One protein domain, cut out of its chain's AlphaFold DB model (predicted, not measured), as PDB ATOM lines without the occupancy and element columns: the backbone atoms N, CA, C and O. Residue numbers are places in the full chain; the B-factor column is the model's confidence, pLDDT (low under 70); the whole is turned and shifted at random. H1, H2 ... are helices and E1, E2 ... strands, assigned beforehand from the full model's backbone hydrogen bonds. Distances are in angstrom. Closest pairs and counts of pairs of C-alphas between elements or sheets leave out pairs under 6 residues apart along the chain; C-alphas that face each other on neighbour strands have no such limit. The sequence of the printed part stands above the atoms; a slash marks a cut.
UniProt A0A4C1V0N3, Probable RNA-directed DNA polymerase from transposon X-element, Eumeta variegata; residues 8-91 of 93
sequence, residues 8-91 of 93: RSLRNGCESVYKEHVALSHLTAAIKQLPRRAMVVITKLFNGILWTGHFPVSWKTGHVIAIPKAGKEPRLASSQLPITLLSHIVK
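Overview. This is residues 8 to 91 of the 93 residues of the protein "Probable RNA-directed DNA polymerase from transposon X-element" of Eumeta variegata (UniProt A0A4C1V0N3). The model is an open U: the long helix H1 forms one arm, H2 crosses one end as the base, and H3 with the two-stranded hairpin E1 and E2 forms the other arm. The hairpin runs beside the first part of H1, short H4 sits between the arms, and most of H2 sticks out free. The printed part has 84 residues, with four named helices and two named strands in the order H1, H2, H3, E1, E2, H4; the sheet is antiparallel and the class is mixed, helices and strands. The whole is flat and only just loose, close to extended, with a radius of gyration of the C-alphas of 17.4 A and spans of 53 by 29 by 14 A.

Arrangement. Strands E1, residues 62 to 68, and E2, residues 80 to 86, form an antiparallel hairpin at 155 degrees. N 63 and O 85, at 2.8 A, and N 83 and O 65, at 2.9 A, are within hydrogen-bond range. H1, residues 8 to 32, has its closest C-alpha to E1 at Gly 13, 6.6 A from that of Ile 65. H4, residues 88 to 91, is close to but not clearly touching H1, the closest C-alphas being those of Leu 24 and His 88, 6.3 A apart. H3, residues 57 to 60, is likewise close to but not clearly touching H4, with the C-alphas of Trp 59 and Val 90 closest at 6.4 A. H2, residues 36 to 52, is only just apart from H1, closest 8.2 A, and apart from E1, E2, H3 and H4. In H1 and H2 every O i to N i+4 pair is within hydrogen-bond range; H3 and H4 are too short for such a pair.

Along the chain. H1 begins at C-alpha 8 (169.217, 170.180, 178.827) and is 36.6 A long. H2 is 24.6 A long and ends at C-alpha 52 (181.991, 128.160, 179.677). E1 measures 18.8 A and E2 18.7 A; H4 ends at C-alpha 91 (183.177, 146.588, 186.134).

Size, cuts and confidence. The C-alphas of Arg 37 and Glu 73 are the two farthest apart, at 53.3 A. The printed part has no cut; the link E1 to E2, 11 residues, is long. Mean pLDDT of the printed part is 75.6, with residues 8 to 25, 70 to 72, 74 to 78, 89 and 91 under 70.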
ATOM      1  N   ARG A   8     169.931 171.260 178.117       49.19
ATOM      2  CA  ARG A   8     169.217 170.180 178.827       49.19
ATOM      3  C   ARG A   8     169.805 168.790 178.548       49.19
ATOM      4  O   ARG A   8     170.007 168.035 179.486       49.19
ATOM      5  N   SER A   9     170.165 168.483 177.299       48.94
ATOM      6  CA  SER A   9     170.677 167.149 176.930       48.94
ATOM      7  C   SER A   9     172.066 166.853 177.511       48.94
ATOM      8  O   SER A   9     172.331 165.739 177.946       48.94
ATOM      9  N   LEU A  10     172.938 167.866 177.560       51.41
ATOM     10  CA  LEU A  10     174.283 167.773 178.146       51.41
ATOM     11  C   LEU A  10     174.253 167.554 179.662       51.41
ATOM     12  O   LEU A  10     175.023 166.748 180.184       51.41
ATOM     13  N   ARG A  11     173.344 168.250 180.361       54.72
ATOM     14  CA  ARG A  11     173.131 168.060 181.801       54.72
ATOM     15  C   ARG A  11     172.680 166.640 182.111       54.72
ATOM     16  O   ARG A  11     173.281 166.015 182.970       54.72
ATOM     17  N   ASN A  12     171.718 166.114 181.355       56.41
ATOM     18  CA  ASN A  12     171.207 164.760 181.566       56.41
ATOM     19  C   ASN A  12     172.297 163.691 181.361       56.41
ATOM     20  O   ASN A  12     172.394 162.756 182.150       56.41
ATOM     21  N   GLY A  13     173.154 163.853 180.343       59.53
ATOM     22  CA  GLY A  13     174.289 162.954 180.107       59.53
ATOM     23  C   GLY A  13     175.298 162.977 181.257       59.53
ATOM     24  O   GLY A  13     175.604 161.931 181.823       59.53
ATOM     25  N   CYS A  14     175.753 164.164 181.665       57.56
ATOM     26  CA  CYS A  14     176.701 164.321 182.774       57.56
ATOM     27  C   CYS A  14     176.122 163.830 184.116       57.56
ATOM     28  O   CYS A  14     176.801 163.146 184.879       57.56
ATOM     29  N   GLU A  15     174.845 164.109 184.378       60.47
ATOM     30  CA  GLU A  15     174.144 163.668 185.585       60.47
ATOM     31  C   GLU A  15     173.965 162.143 185.621       60.47
ATOM     32  O   GLU A  15     174.129 161.538 186.679       60.47
ATOM     33  N   SER A  16     173.685 161.502 184.481       62.53
ATOM     34  CA  SER A  16     173.593 160.039 184.402       62.53
ATOM     35  C   SER A  16     174.945 159.359 184.642       62.53
ATOM     36  O   SER A  16     175.017 158.421 185.432       62.53
ATOM     37  N   VAL A  17     176.030 159.895 184.070       65.88
ATOM     38  CA  VAL A  17     177.396 159.396 184.292       65.88
ATOM     39  C   VAL A  17     177.810 159.583 185.753       65.88
ATOM     40  O   VAL A  17     178.403 158.684 186.344       65.88
ATOM     41  N   TYR A  18     177.459 160.716 186.368       66.44
ATOM     42  CA  TYR A  18     177.738 160.969 187.780       66.44
ATOM     43  C   TYR A  18     176.947 160.031 188.703       66.44
ATOM     44  O   TYR A  18     177.530 159.429 189.605       66.44
ATOM     45  N   LYS A  19     175.643 159.843 188.457       66.69
ATOM     46  CA  LYS A  19     174.813 158.885 189.205       66.69
ATOM     47  C   LYS A  19     175.355 157.468 189.088       66.69
ATOM     48  O   LYS A  19     175.425 156.764 190.092       66.69
ATOM     49  N   GLU A  20     175.785 157.068 187.896       66.75
ATOM     50  CA  GLU A  20     176.342 155.738 187.704       66.75
ATOM     51  C   GLU A  20     177.713 155.578 188.384       66.75
ATOM     52  O   GLU A  20     177.980 154.550 189.009       66.75
ATOM     53  N   HIS A  21     178.553 156.616 188.371       67.44
ATOM     54  CA  HIS A  21     179.819 156.631 189.106       67.44
ATOM     55  C   HIS A  21     179.617 156.502 190.623       67.44
ATOM     56  O   HIS A  21     180.304 155.719 191.277       67.44
ATOM     57  N   VAL A  22     178.647 157.222 191.192       69.94
ATOM     58  CA  VAL A  22     178.298 157.121 192.618       69.94
ATOM     59  C   VAL A  22     177.725 155.735 192.947       69.94
ATOM     60  O   VAL A  22     178.128 155.118 193.936       69.94
ATOM     61  N   ALA A  23     176.858 155.191 192.090       68.62
ATOM     62  CA  ALA A  23     176.312 153.843 192.251       68.62
ATOM     63  C   ALA A  23     177.406 152.756 192.225       68.62
ATOM     64  O   ALA A  23     177.368 151.831 193.040       68.62
ATOM     65  N   LEU A  24     178.426 152.897 191.367       67.75
ATOM     66  CA  LEU A  24     179.601 152.014 191.342       67.75
ATOM     67  C   LEU A  24     180.362 152.021 192.673       67.75
ATOM     68  O   LEU A  24     180.751 150.962 193.177       67.75
ATOM     69  N   SER A  25     180.567 153.203 193.259       68.69
ATOM     70  CA  SER A  25     181.243 153.339 194.552       68.69
ATOM     71  C   SER A  25     180.456 152.662 195.678       68.69
ATOM     72  O   SER A  25     181.043 151.959 196.503       68.69
ATOM     73  N   HIS A  26     179.129 152.801 195.682       74.12
ATOM     74  CA  HIS A  26     178.261 152.198 196.697       74.12
ATOM     75  C   HIS A  26     178.193 150.671 196.562       74.12
ATOM     76  O   HIS A  26     178.284 149.956 197.561       74.12
ATOM     77  N   LEU A  27     178.109 150.155 195.332       73.25
ATOM     78  CA  LEU A  27     178.098 148.715 195.066       73.25
ATOM     79  C   LEU A  27     179.407 148.050 195.515       73.25
ATOM     80  O   LEU A  27     179.387 147.009 196.170       73.25
ATOM     81  N   THR A  28     180.546 148.683 195.231       74.12
ATOM     82  CA  THR A  28     181.866 148.180 195.641       74.12
ATOM     83  C   THR A  28     181.989 148.111 197.166       74.12
ATOM     84  O   THR A  28     182.510 147.136 197.710       74.12
ATOM     85  N   ALA A  29     181.484 149.124 197.876       80.88
ATOM     86  CA  ALA A  29     181.459 149.137 199.335       80.88
ATOM     87  C   ALA A  29     180.530 148.057 199.916       80.88
ATOM     88  O   ALA A  29     180.877 147.427 200.914       80.88
ATOM     89  N   ALA A  30     179.376 147.810 199.292       81.25
ATOM     90  CA  ALA A  30     178.448 146.760 199.709       81.25
ATOM     91  C   ALA A  30     179.050 145.358 199.530       81.25
ATOM     92  O   ALA A  30     178.909 144.498 200.394       81.25
ATOM     93  N   ILE A  31     179.794 145.137 198.446       78.56
ATOM     94  CA  ILE A  31     180.416 143.839 198.163       78.56
ATOM     95  C   ILE A  31     181.540 143.526 199.145       78.56
ATOM     96  O   ILE A  31     181.668 142.390 199.592       78.56
ATOM     97  N   LYS A  32     182.315 144.537 199.547       80.25
ATOM     98  CA  LYS A  32     183.341 144.384 200.589       80.25
ATOM     99  C   LYS A  32     182.758 144.009 201.956       80.25
ATOM    100  O   LYS A  32     183.483 143.466 202.782       80.25
ATOM    101  N   GLN A  33     181.473 144.278 202.187       87.44
ATOM    102  CA  GLN A  33     180.759 143.927 203.417       87.44
ATOM    103  C   GLN A  33     180.085 142.544 203.351       87.44
ATOM    104  O   GLN A  33     179.467 142.117 204.325       87.44
ATOM    105  N   LEU A  34     180.193 141.819 202.229       85.38
ATOM    106  CA  LEU A  34     179.607 140.486 202.107       85.38
ATOM    107  C   LEU A  34     180.328 139.469 203.007       85.38
ATOM    108  O   LEU A  34     181.558 139.468 203.104       85.38
ATOM    109  N   PRO A  35     179.593 138.513 203.601       90.62
ATOM    110  CA  PRO A  35     180.200 137.396 204.307       90.62
ATOM    111  C   PRO A  35     181.113 136.582 203.384       90.62
ATOM    112  O   PRO A  35     180.791 136.335 202.220       90.62
ATOM    113  N   ARG A  36     182.207 136.040 203.931       88.06
ATOM    114  CA  ARG A  36     183.194 135.242 203.175       88.06
ATOM    115  C   ARG A  36     182.571 134.089 202.377       88.06
ATOM    116  O   ARG A  36     183.019 133.786 201.277       88.06
ATOM    117  N   ARG A  37     181.510 133.463 202.903       90.50
ATOM    118  CA  ARG A  37     180.768 132.397 202.204       90.50
ATOM    119  C   ARG A  37     180.099 132.898 200.922       90.50
ATOM    120  O   ARG A  37     180.174 132.217 199.906       90.50
ATOM    121  N   ALA A  38     179.500 134.088 200.959       88.06
ATOM    122  CA  ALA A  38     178.878 134.697 199.787       88.06
ATOM    123  C   ALA A  38     179.930 135.029 198.721       88.06
ATOM    124  O   ALA A  38     179.731 134.703 197.555       88.06
ATOM    125  N   MET A  39     181.090 135.563 199.124       88.06
ATOM    126  CA  MET A  39     182.197 135.819 198.195       88.06
ATOM    127  C   MET A  39     182.649 134.553 197.461       88.06
ATOM    128  O   MET A  39     182.799 134.578 196.246       88.06
ATOM    129  N   VAL A  40     182.799 133.425 198.164       89.69
ATOM    130  CA  VAL A  40     183.208 132.151 197.543       89.69
ATOM    131  C   VAL A  40     182.188 131.661 196.513       89.69
ATOM    132  O   VAL A  40     182.578 131.182 195.450       89.69
ATOM    133  N   VAL A  41     180.887 131.772 196.805       90.44
ATOM    134  CA  VAL A  41     179.827 131.387 195.858       90.44
ATOM    135  C   VAL A  41     179.874 132.267 194.611       90.44
ATOM    136  O   VAL A  41     179.838 131.744 193.499       90.44
ATOM    137  N   ILE A  42     180.026 133.581 194.794       87.12
ATOM    138  CA  ILE A  42     180.156 134.538 193.693       87.12
ATOM    139  C   ILE A  42     181.382 134.181 192.841       87.12
ATOM    140  O   ILE A  42     181.241 133.960 191.645       87.12
ATOM    141  N   THR A  43     182.565 134.012 193.433       88.88
ATOM    142  CA  THR A  43     183.785 133.651 192.691       88.88
ATOM    143  C   THR A  43     183.630 132.349 191.899       88.88
ATOM    144  O   THR A  43     184.057 132.278 190.750       88.88
ATOM    145  N   LYS A  44     182.986 131.321 192.467       91.00
ATOM    146  CA  LYS A  44     182.728 130.060 191.751       91.00
ATOM    147  C   LYS A  44     181.811 130.253 190.546       91.00
ATOM    148  O   LYS A  44     182.081 129.686 189.490       91.00
ATOM    149  N   LEU A  45     180.759 131.057 190.694       88.81
ATOM    150  CA  LEU A  45     179.851 131.391 189.600       88.81
ATOM    151  C   LEU A  45     180.598 132.096 188.460       88.81
ATOM    152  O   LEU A  45     180.469 131.692 187.306       88.81
ATOM    153  N   PHE A  46     181.424 133.093 188.783       86.00
ATOM    154  CA  PHE A  46     182.235 133.808 187.793       86.00
ATOM    155  C   PHE A  46     183.226 132.888 187.083       86.00
ATOM    156  O   PHE A  46     183.281 132.886 185.857       86.00
ATOM    157  N   ASN A  47     183.945 132.047 187.827       89.06
ATOM    158  CA  ASN A  47     184.872 131.083 187.236       89.06
ATOM    159  C   ASN A  47     184.156 130.098 186.297       89.06
ATOM    160  O   ASN A  47     184.688 129.770 185.241       89.06
ATOM    161  N   GLY A  48     182.933 129.671 186.631       91.38
ATOM    162  CA  GLY A  48     182.111 128.841 185.746       91.38
ATOM    163  C   GLY A  48     181.696 129.561 184.459       91.38
ATOM    164  O   GLY A  48     181.770 128.985 183.374       91.38
ATOM    165  N   ILE A  49     181.312 130.837 184.549       89.12
ATOM    166  CA  ILE A  49     180.967 131.662 183.379       89.12
ATOM    167  C   ILE A  49     182.194 131.876 182.480       89.12
ATOM    168  O   ILE A  49     182.088 131.731 181.265       89.12
ATOM    169  N   LEU A  50     183.362 132.162 183.064       87.44
ATOM    170  CA  LEU A  50     184.614 132.330 182.320       87.44
ATOM    171  C   LEU A  50     185.039 131.040 181.612       87.44
ATOM    172  O   LEU A  50     185.438 131.086 180.454       87.44
ATOM    173  N   TRP A  51     184.903 129.893 182.281       92.62
ATOM    174  CA  TRP A  51     185.229 128.591 181.702       92.62
ATOM    175  C   TRP A  51     184.295 128.206 180.549       92.62
ATOM    176  O   TRP A  51     184.732 127.669 179.537       92.62
ATOM    177  N   THR A  52     182.999 128.480 180.699       91.19
ATOM    178  CA  THR A  52     181.991 128.160 179.677       91.19
ATOM    179  C   THR A  52     181.939 129.183 178.542       91.19
ATOM    180  O   THR A  52     181.349 128.904 177.501       91.19
ATOM    181  N   GLY A  53     182.509 130.379 178.730       87.44
ATOM    182  CA  GLY A  53     182.445 131.489 177.774       87.44
ATOM    183  C   GLY A  53     181.031 132.045 177.550       87.44
ATOM    184  O   GLY A  53     180.821 132.886 176.672       87.44
ATOM    185  N   HIS A  54     180.038 131.592 178.320       87.19
ATOM    186  CA  HIS A  54     178.642 131.965 178.131       87.19
ATOM    187  C   HIS A  54     178.241 133.112 179.064       87.19
ATOM    188  O   HIS A  54     177.812 132.907 180.200       87.19
ATOM    189  N   PHE A  55     178.325 134.342 178.559       82.44
ATOM    190  CA  PHE A  55     177.943 135.529 179.327       82.44
ATOM    191  C   PHE A  55     176.438 135.838 179.227       82.44
ATOM    192  O   PHE A  55     175.870 135.744 178.128       82.44
ATOM    193  N   PRO A  56     175.799 136.283 180.327       82.12
ATOM    194  CA  PRO A  56     174.432 136.792 180.306       82.12
ATOM    195  C   PRO A  56     174.274 137.940 179.305       82.12
ATOM    196  O   PRO A  56     175.166 138.777 179.161       82.12
ATOM    197  N   VAL A  57     173.113 138.030 178.652       79.31
ATOM    198  CA  VAL A  57     172.816 139.119 177.699       79.31
ATOM    199  C   VAL A  57     172.951 140.491 178.363       79.31
ATOM    200  O   VAL A  57     173.523 141.403 177.776       79.31
ATOM    201  N   SER A  58     172.540 140.612 179.626       76.38
ATOM    202  CA  SER A  58     172.647 141.845 180.411       76.38
ATOM    203  C   SER A  58     174.081 142.340 180.630       76.38
ATOM    204  O   SER A  58     174.272 143.526 180.881       76.38
ATOM    205  N   TRP A  59     175.095 141.473 180.535       75.50
ATOM    206  CA  TRP A  59     176.508 141.873 180.608       75.50
ATOM    207  C   TRP A  59     177.059 142.306 179.250       75.50
ATOM    208  O   TRP A  59     178.056 143.019 179.182       75.50
ATOM    209  N   LYS A  60     176.407 141.881 178.164       77.94
ATOM    210  CA  LYS A  60     176.766 142.229 176.786       77.94
ATOM    211  C   LYS A  60     176.110 143.533 176.329       77.94
ATOM    212  O   LYS A  60     176.514 144.101 175.320       77.94
ATOM    213  N   THR A  61     175.095 144.006 177.049       77.94
ATOM    214  CA  THR A  61     174.400 145.259 176.751       77.94
ATOM    215  C   THR A  61     175.062 146.421 177.487       77.94
ATOM    216  O   THR A  61     175.126 146.432 178.715       77.94
ATOM    217  N   GLY A  62     175.534 147.413 176.730       78.62
ATOM    218  CA  GLY A  62     176.018 148.689 177.256       78.62
ATOM    219  C   GLY A  62     175.094 149.834 176.851       78.62
ATOM    220  O   GLY A  62     174.548 149.836 175.747       78.62
ATOM    221  N   HIS A  63     174.911 150.811 177.734       81.69
ATOM    222  CA  HIS A  63     174.155 152.019 177.429       81.69
ATOM    223  C   HIS A  63     175.074 153.041 176.754       81.69
ATOM    224  O   HIS A  63     176.101 153.416 177.313       81.69
ATOM    225  N   VAL A  64     174.744 153.483 175.541       79.44
ATOM    226  CA  VAL A  64     175.574 154.450 174.810       79.44
ATOM    227  C   VAL A  64     175.068 155.859 175.083       79.44
ATOM    228  O   VAL A  64     173.939 156.200 174.738       79.44
ATOM    229  N   ILE A  65     175.929 156.692 175.662       80.38
ATOM    230  CA  ILE A  65     175.661 158.109 175.903       80.38
ATOM    231  C   ILE A  65     176.550 158.923 174.969       80.38
ATOM    232  O   ILE A  65     177.773 158.795 174.985       80.38
ATOM    233  N   ALA A  66     175.938 159.780 174.154       79.81
ATOM    234  CA  ALA A  66     176.656 160.715 173.297       79.81
ATOM    235  C   ALA A  66     176.895 162.036 174.045       79.81
ATOM    236  O   ALA A  66     175.942 162.726 174.415       79.81
ATOM    237  N   ILE A  67     178.164 162.382 174.283       80.44
ATOM    238  CA  ILE A  67     178.556 163.649 174.909       80.44
ATOM    239  C   ILE A  67     179.038 164.622 173.819       80.44
ATOM    240  O   ILE A  67     180.063 164.364 173.185       80.44
ATOM    241  N   PRO A  68     178.352 165.754 173.590       75.81
ATOM    242  CA  PRO A  68     178.813 166.746 172.629       75.81
ATOM    243  C   PRO A  68     180.153 167.370 173.038       75.81
ATOM    244  O   PRO A  68     180.351 167.766 174.188       75.81
ATOM    245  N   LYS A  69     181.056 167.523 172.069       74.94
ATOM    246  CA  LYS A  69     182.308 168.270 172.207       74.94
ATOM    247  C   LYS A  69     182.004 169.750 172.439       74.94
ATOM    248  O   LYS A  69     181.208 170.351 171.716       74.94
ATOM    249  N   ALA A  70     182.679 170.345 173.420       67.50
ATOM    250  CA  ALA A  70     182.572 171.771 173.696       67.50
ATOM    251  C   ALA A  70     182.961 172.600 172.456       67.50
ATOM    252  O   ALA A  70     183.960 172.315 171.796       67.50
ATOM    253  N   GLY A  71     182.154 173.611 172.127       67.12
ATOM    254  CA  GLY A  71     182.420 174.540 171.022       67.12
ATOM    255  C   GLY A  71     182.054 174.046 169.616       67.12
ATOM    256  O   GLY A  71     182.289 174.777 168.659       67.12
ATOM    257  N   LYS A  72     181.468 172.850 169.458       65.94
ATOM    258  CA  LYS A  72     180.990 172.348 168.157       65.94
ATOM    259  C   LYS A  72     179.474 172.179 168.125       65.94
ATOM    260  O   LYS A  72     178.839 171.990 169.161       65.94
ATOM    261  N   GLU A  73     178.889 172.244 166.928       71.19
ATOM    262  CA  GLU A  73     177.441 172.114 166.758       71.19
ATOM    263  C   GLU A  73     176.963 170.713 167.197       71.19
ATOM    264  O   GLU A  73     177.399 169.720 166.606       71.19
ATOM    265  N   PRO A  74     176.051 170.596 168.185       61.34
ATOM    266  CA  PRO A  74     175.625 169.301 168.732       61.34
ATOM    267  C   PRO A  74     174.871 168.402 167.745       61.34
ATOM    268  O   PRO A  74     174.731 167.209 168.002       61.34
ATOM    269  N   ARG A  75     174.353 168.965 166.646       66.19
ATOM    270  CA  ARG A  75     173.560 168.244 165.636       66.19
ATOM    271  C   ARG A  75     174.418 167.451 164.654       66.19
ATOM    272  O   ARG A  75     173.898 166.577 163.969       66.19
ATOM    273  N   LEU A  76     175.718 167.731 164.596       65.50
ATOM    274  CA  LEU A  76     176.652 167.001 163.749       65.50
ATOM    275  C   LEU A  76     177.170 165.767 164.491       65.50
ATOM    276  O   LEU A  76     177.707 165.873 165.594       65.50
ATOM    277  N   ALA A  77     177.065 164.595 163.859       61.00
ATOM    278  CA  ALA A  77     177.572 163.336 164.412       61.00
ATOM    279  C   ALA A  77     179.083 163.396 164.730       61.00
ATOM    280  O   ALA A  77     179.538 162.810 165.707       61.00
ATOM    281  N   SER A  78     179.853 164.184 163.970       65.38
ATOM    282  CA  SER A  78     181.290 164.424 164.194       65.38
ATOM    283  C   SER A  78     181.607 165.244 165.457       65.38
ATOM    284  O   SER A  78     182.752 165.257 165.933       65.38
ATOM    285  N   SER A  79     180.601 165.915 166.023       71.12
ATOM    286  CA  SER A  79     180.697 166.687 167.263       71.12
ATOM    287  C   SER A  79     180.384 165.863 168.509       71.12
ATOM    288  O   SER A  79     180.517 166.397 169.604       71.12
ATOM    289  N   GLN A  80     179.975 164.599 168.386       75.81
ATOM    290  CA  GLN A  80     179.631 163.743 169.524       75.81
ATOM    291  C   GLN A  80     180.808 162.842 169.928       75.81
ATOM    292  O   GLN A  80     181.589 162.392 169.090       75.81
ATOM    293  N   LEU A  81     180.936 162.581 171.227       76.81
ATOM    294  CA  LEU A  81     181.811 161.569 171.815       76.81
ATOM    295  C   LEU A  81     180.922 160.469 172.403       76.81
ATOM    296  O   LEU A  81     180.389 160.653 173.500       76.81
ATOM    297  N   PRO A  82     180.699 159.362 171.677       77.94
ATOM    298  CA  PRO A  82     179.953 158.240 172.220       77.94
ATOM    299  C   PRO A  82     180.794 157.533 173.287       77.94
ATOM    300  O   PRO A  82     181.925 157.123 173.028       77.94
ATOM    301  N   ILE A  83     180.234 157.390 174.485       81.81
ATOM    302  CA  ILE A  83     180.782 156.574 175.567       81.81
ATOM    303  C   ILE A  83     179.807 155.428 175.811       81.81
ATOM    304  O   ILE A  83     178.616 155.656 176.033       81.81
ATOM    305  N   THR A  84     180.313 154.198 175.769       82.25
ATOM    306  CA  THR A  84     179.541 153.011 176.138       82.25
ATOM    307  C   THR A  84     179.709 152.747 177.621       82.25
ATOM    308  O   THR A  84     180.822 152.601 178.125       82.25
ATOM    309  N   LEU A  85     178.585 152.664 178.310       79.06
ATOM    310  CA  LEU A  85     178.501 152.477 179.736       79.06
ATOM    311  C   LEU A  85     178.086 151.033 180.020       79.06
ATOM    312  O   LEU A  85     176.993 150.602 179.652       79.06
ATOM    313  N   LEU A  86     179.017 150.251 180.567       75.44
ATOM    314  CA  LEU A  86     178.801 148.836 180.861       75.44
ATOM    315  C   LEU A  86     178.150 148.649 182.231       75.44
ATOM    316  O   LEU A  86     178.424 149.398 183.164       75.44
ATOM    317  N   SER A  87     177.364 147.580 182.360       71.25
ATOM    318  CA  SER A  87     176.777 147.168 183.636       71.25
ATOM    319  C   SER A  87     177.825 147.067 184.748       71.25
ATOM    320  O   SER A  87     178.920 146.531 184.554       71.25
ATOM    321  N   HIS A  88     177.447 147.513 185.948       71.94
ATOM    322  CA  HIS A  88     178.283 147.494 187.148       71.94
ATOM    323  C   HIS A  88     178.890 146.119 187.460       71.94
ATOM    324  O   HIS A  88     179.974 146.046 188.031       71.94
ATOM    325  N   ILE A  89     178.205 145.037 187.075       67.88
ATOM    326  CA  ILE A  89     178.667 143.664 187.310       67.88
ATOM    327  C   ILE A  89     179.934 143.357 186.506       67.88
ATOM    328  O   ILE A  89     180.816 142.670 187.010       67.88
ATOM    329  N   VAL A  90     180.054 143.894 185.290       72.19
ATOM    330  CA  VAL A  90     181.252 143.699 184.462       72.19
ATOM    331  C   VAL A  90     182.419 144.531 184.983       72.19
ATOM    332  O   VAL A  90     183.557 144.119 184.869       72.19
ATOM    333  N   LYS A  91     182.145 145.692 185.586       69.00
ATOM    334  CA  LYS A  91     183.177 146.588 186.134       69.00
ATOM    335  C   LYS A  91     183.723 146.145 187.498       69.00
ATOM    336  O   LYS A  91     184.695 146.708 187.989       69.00
TER     337      LYS A  91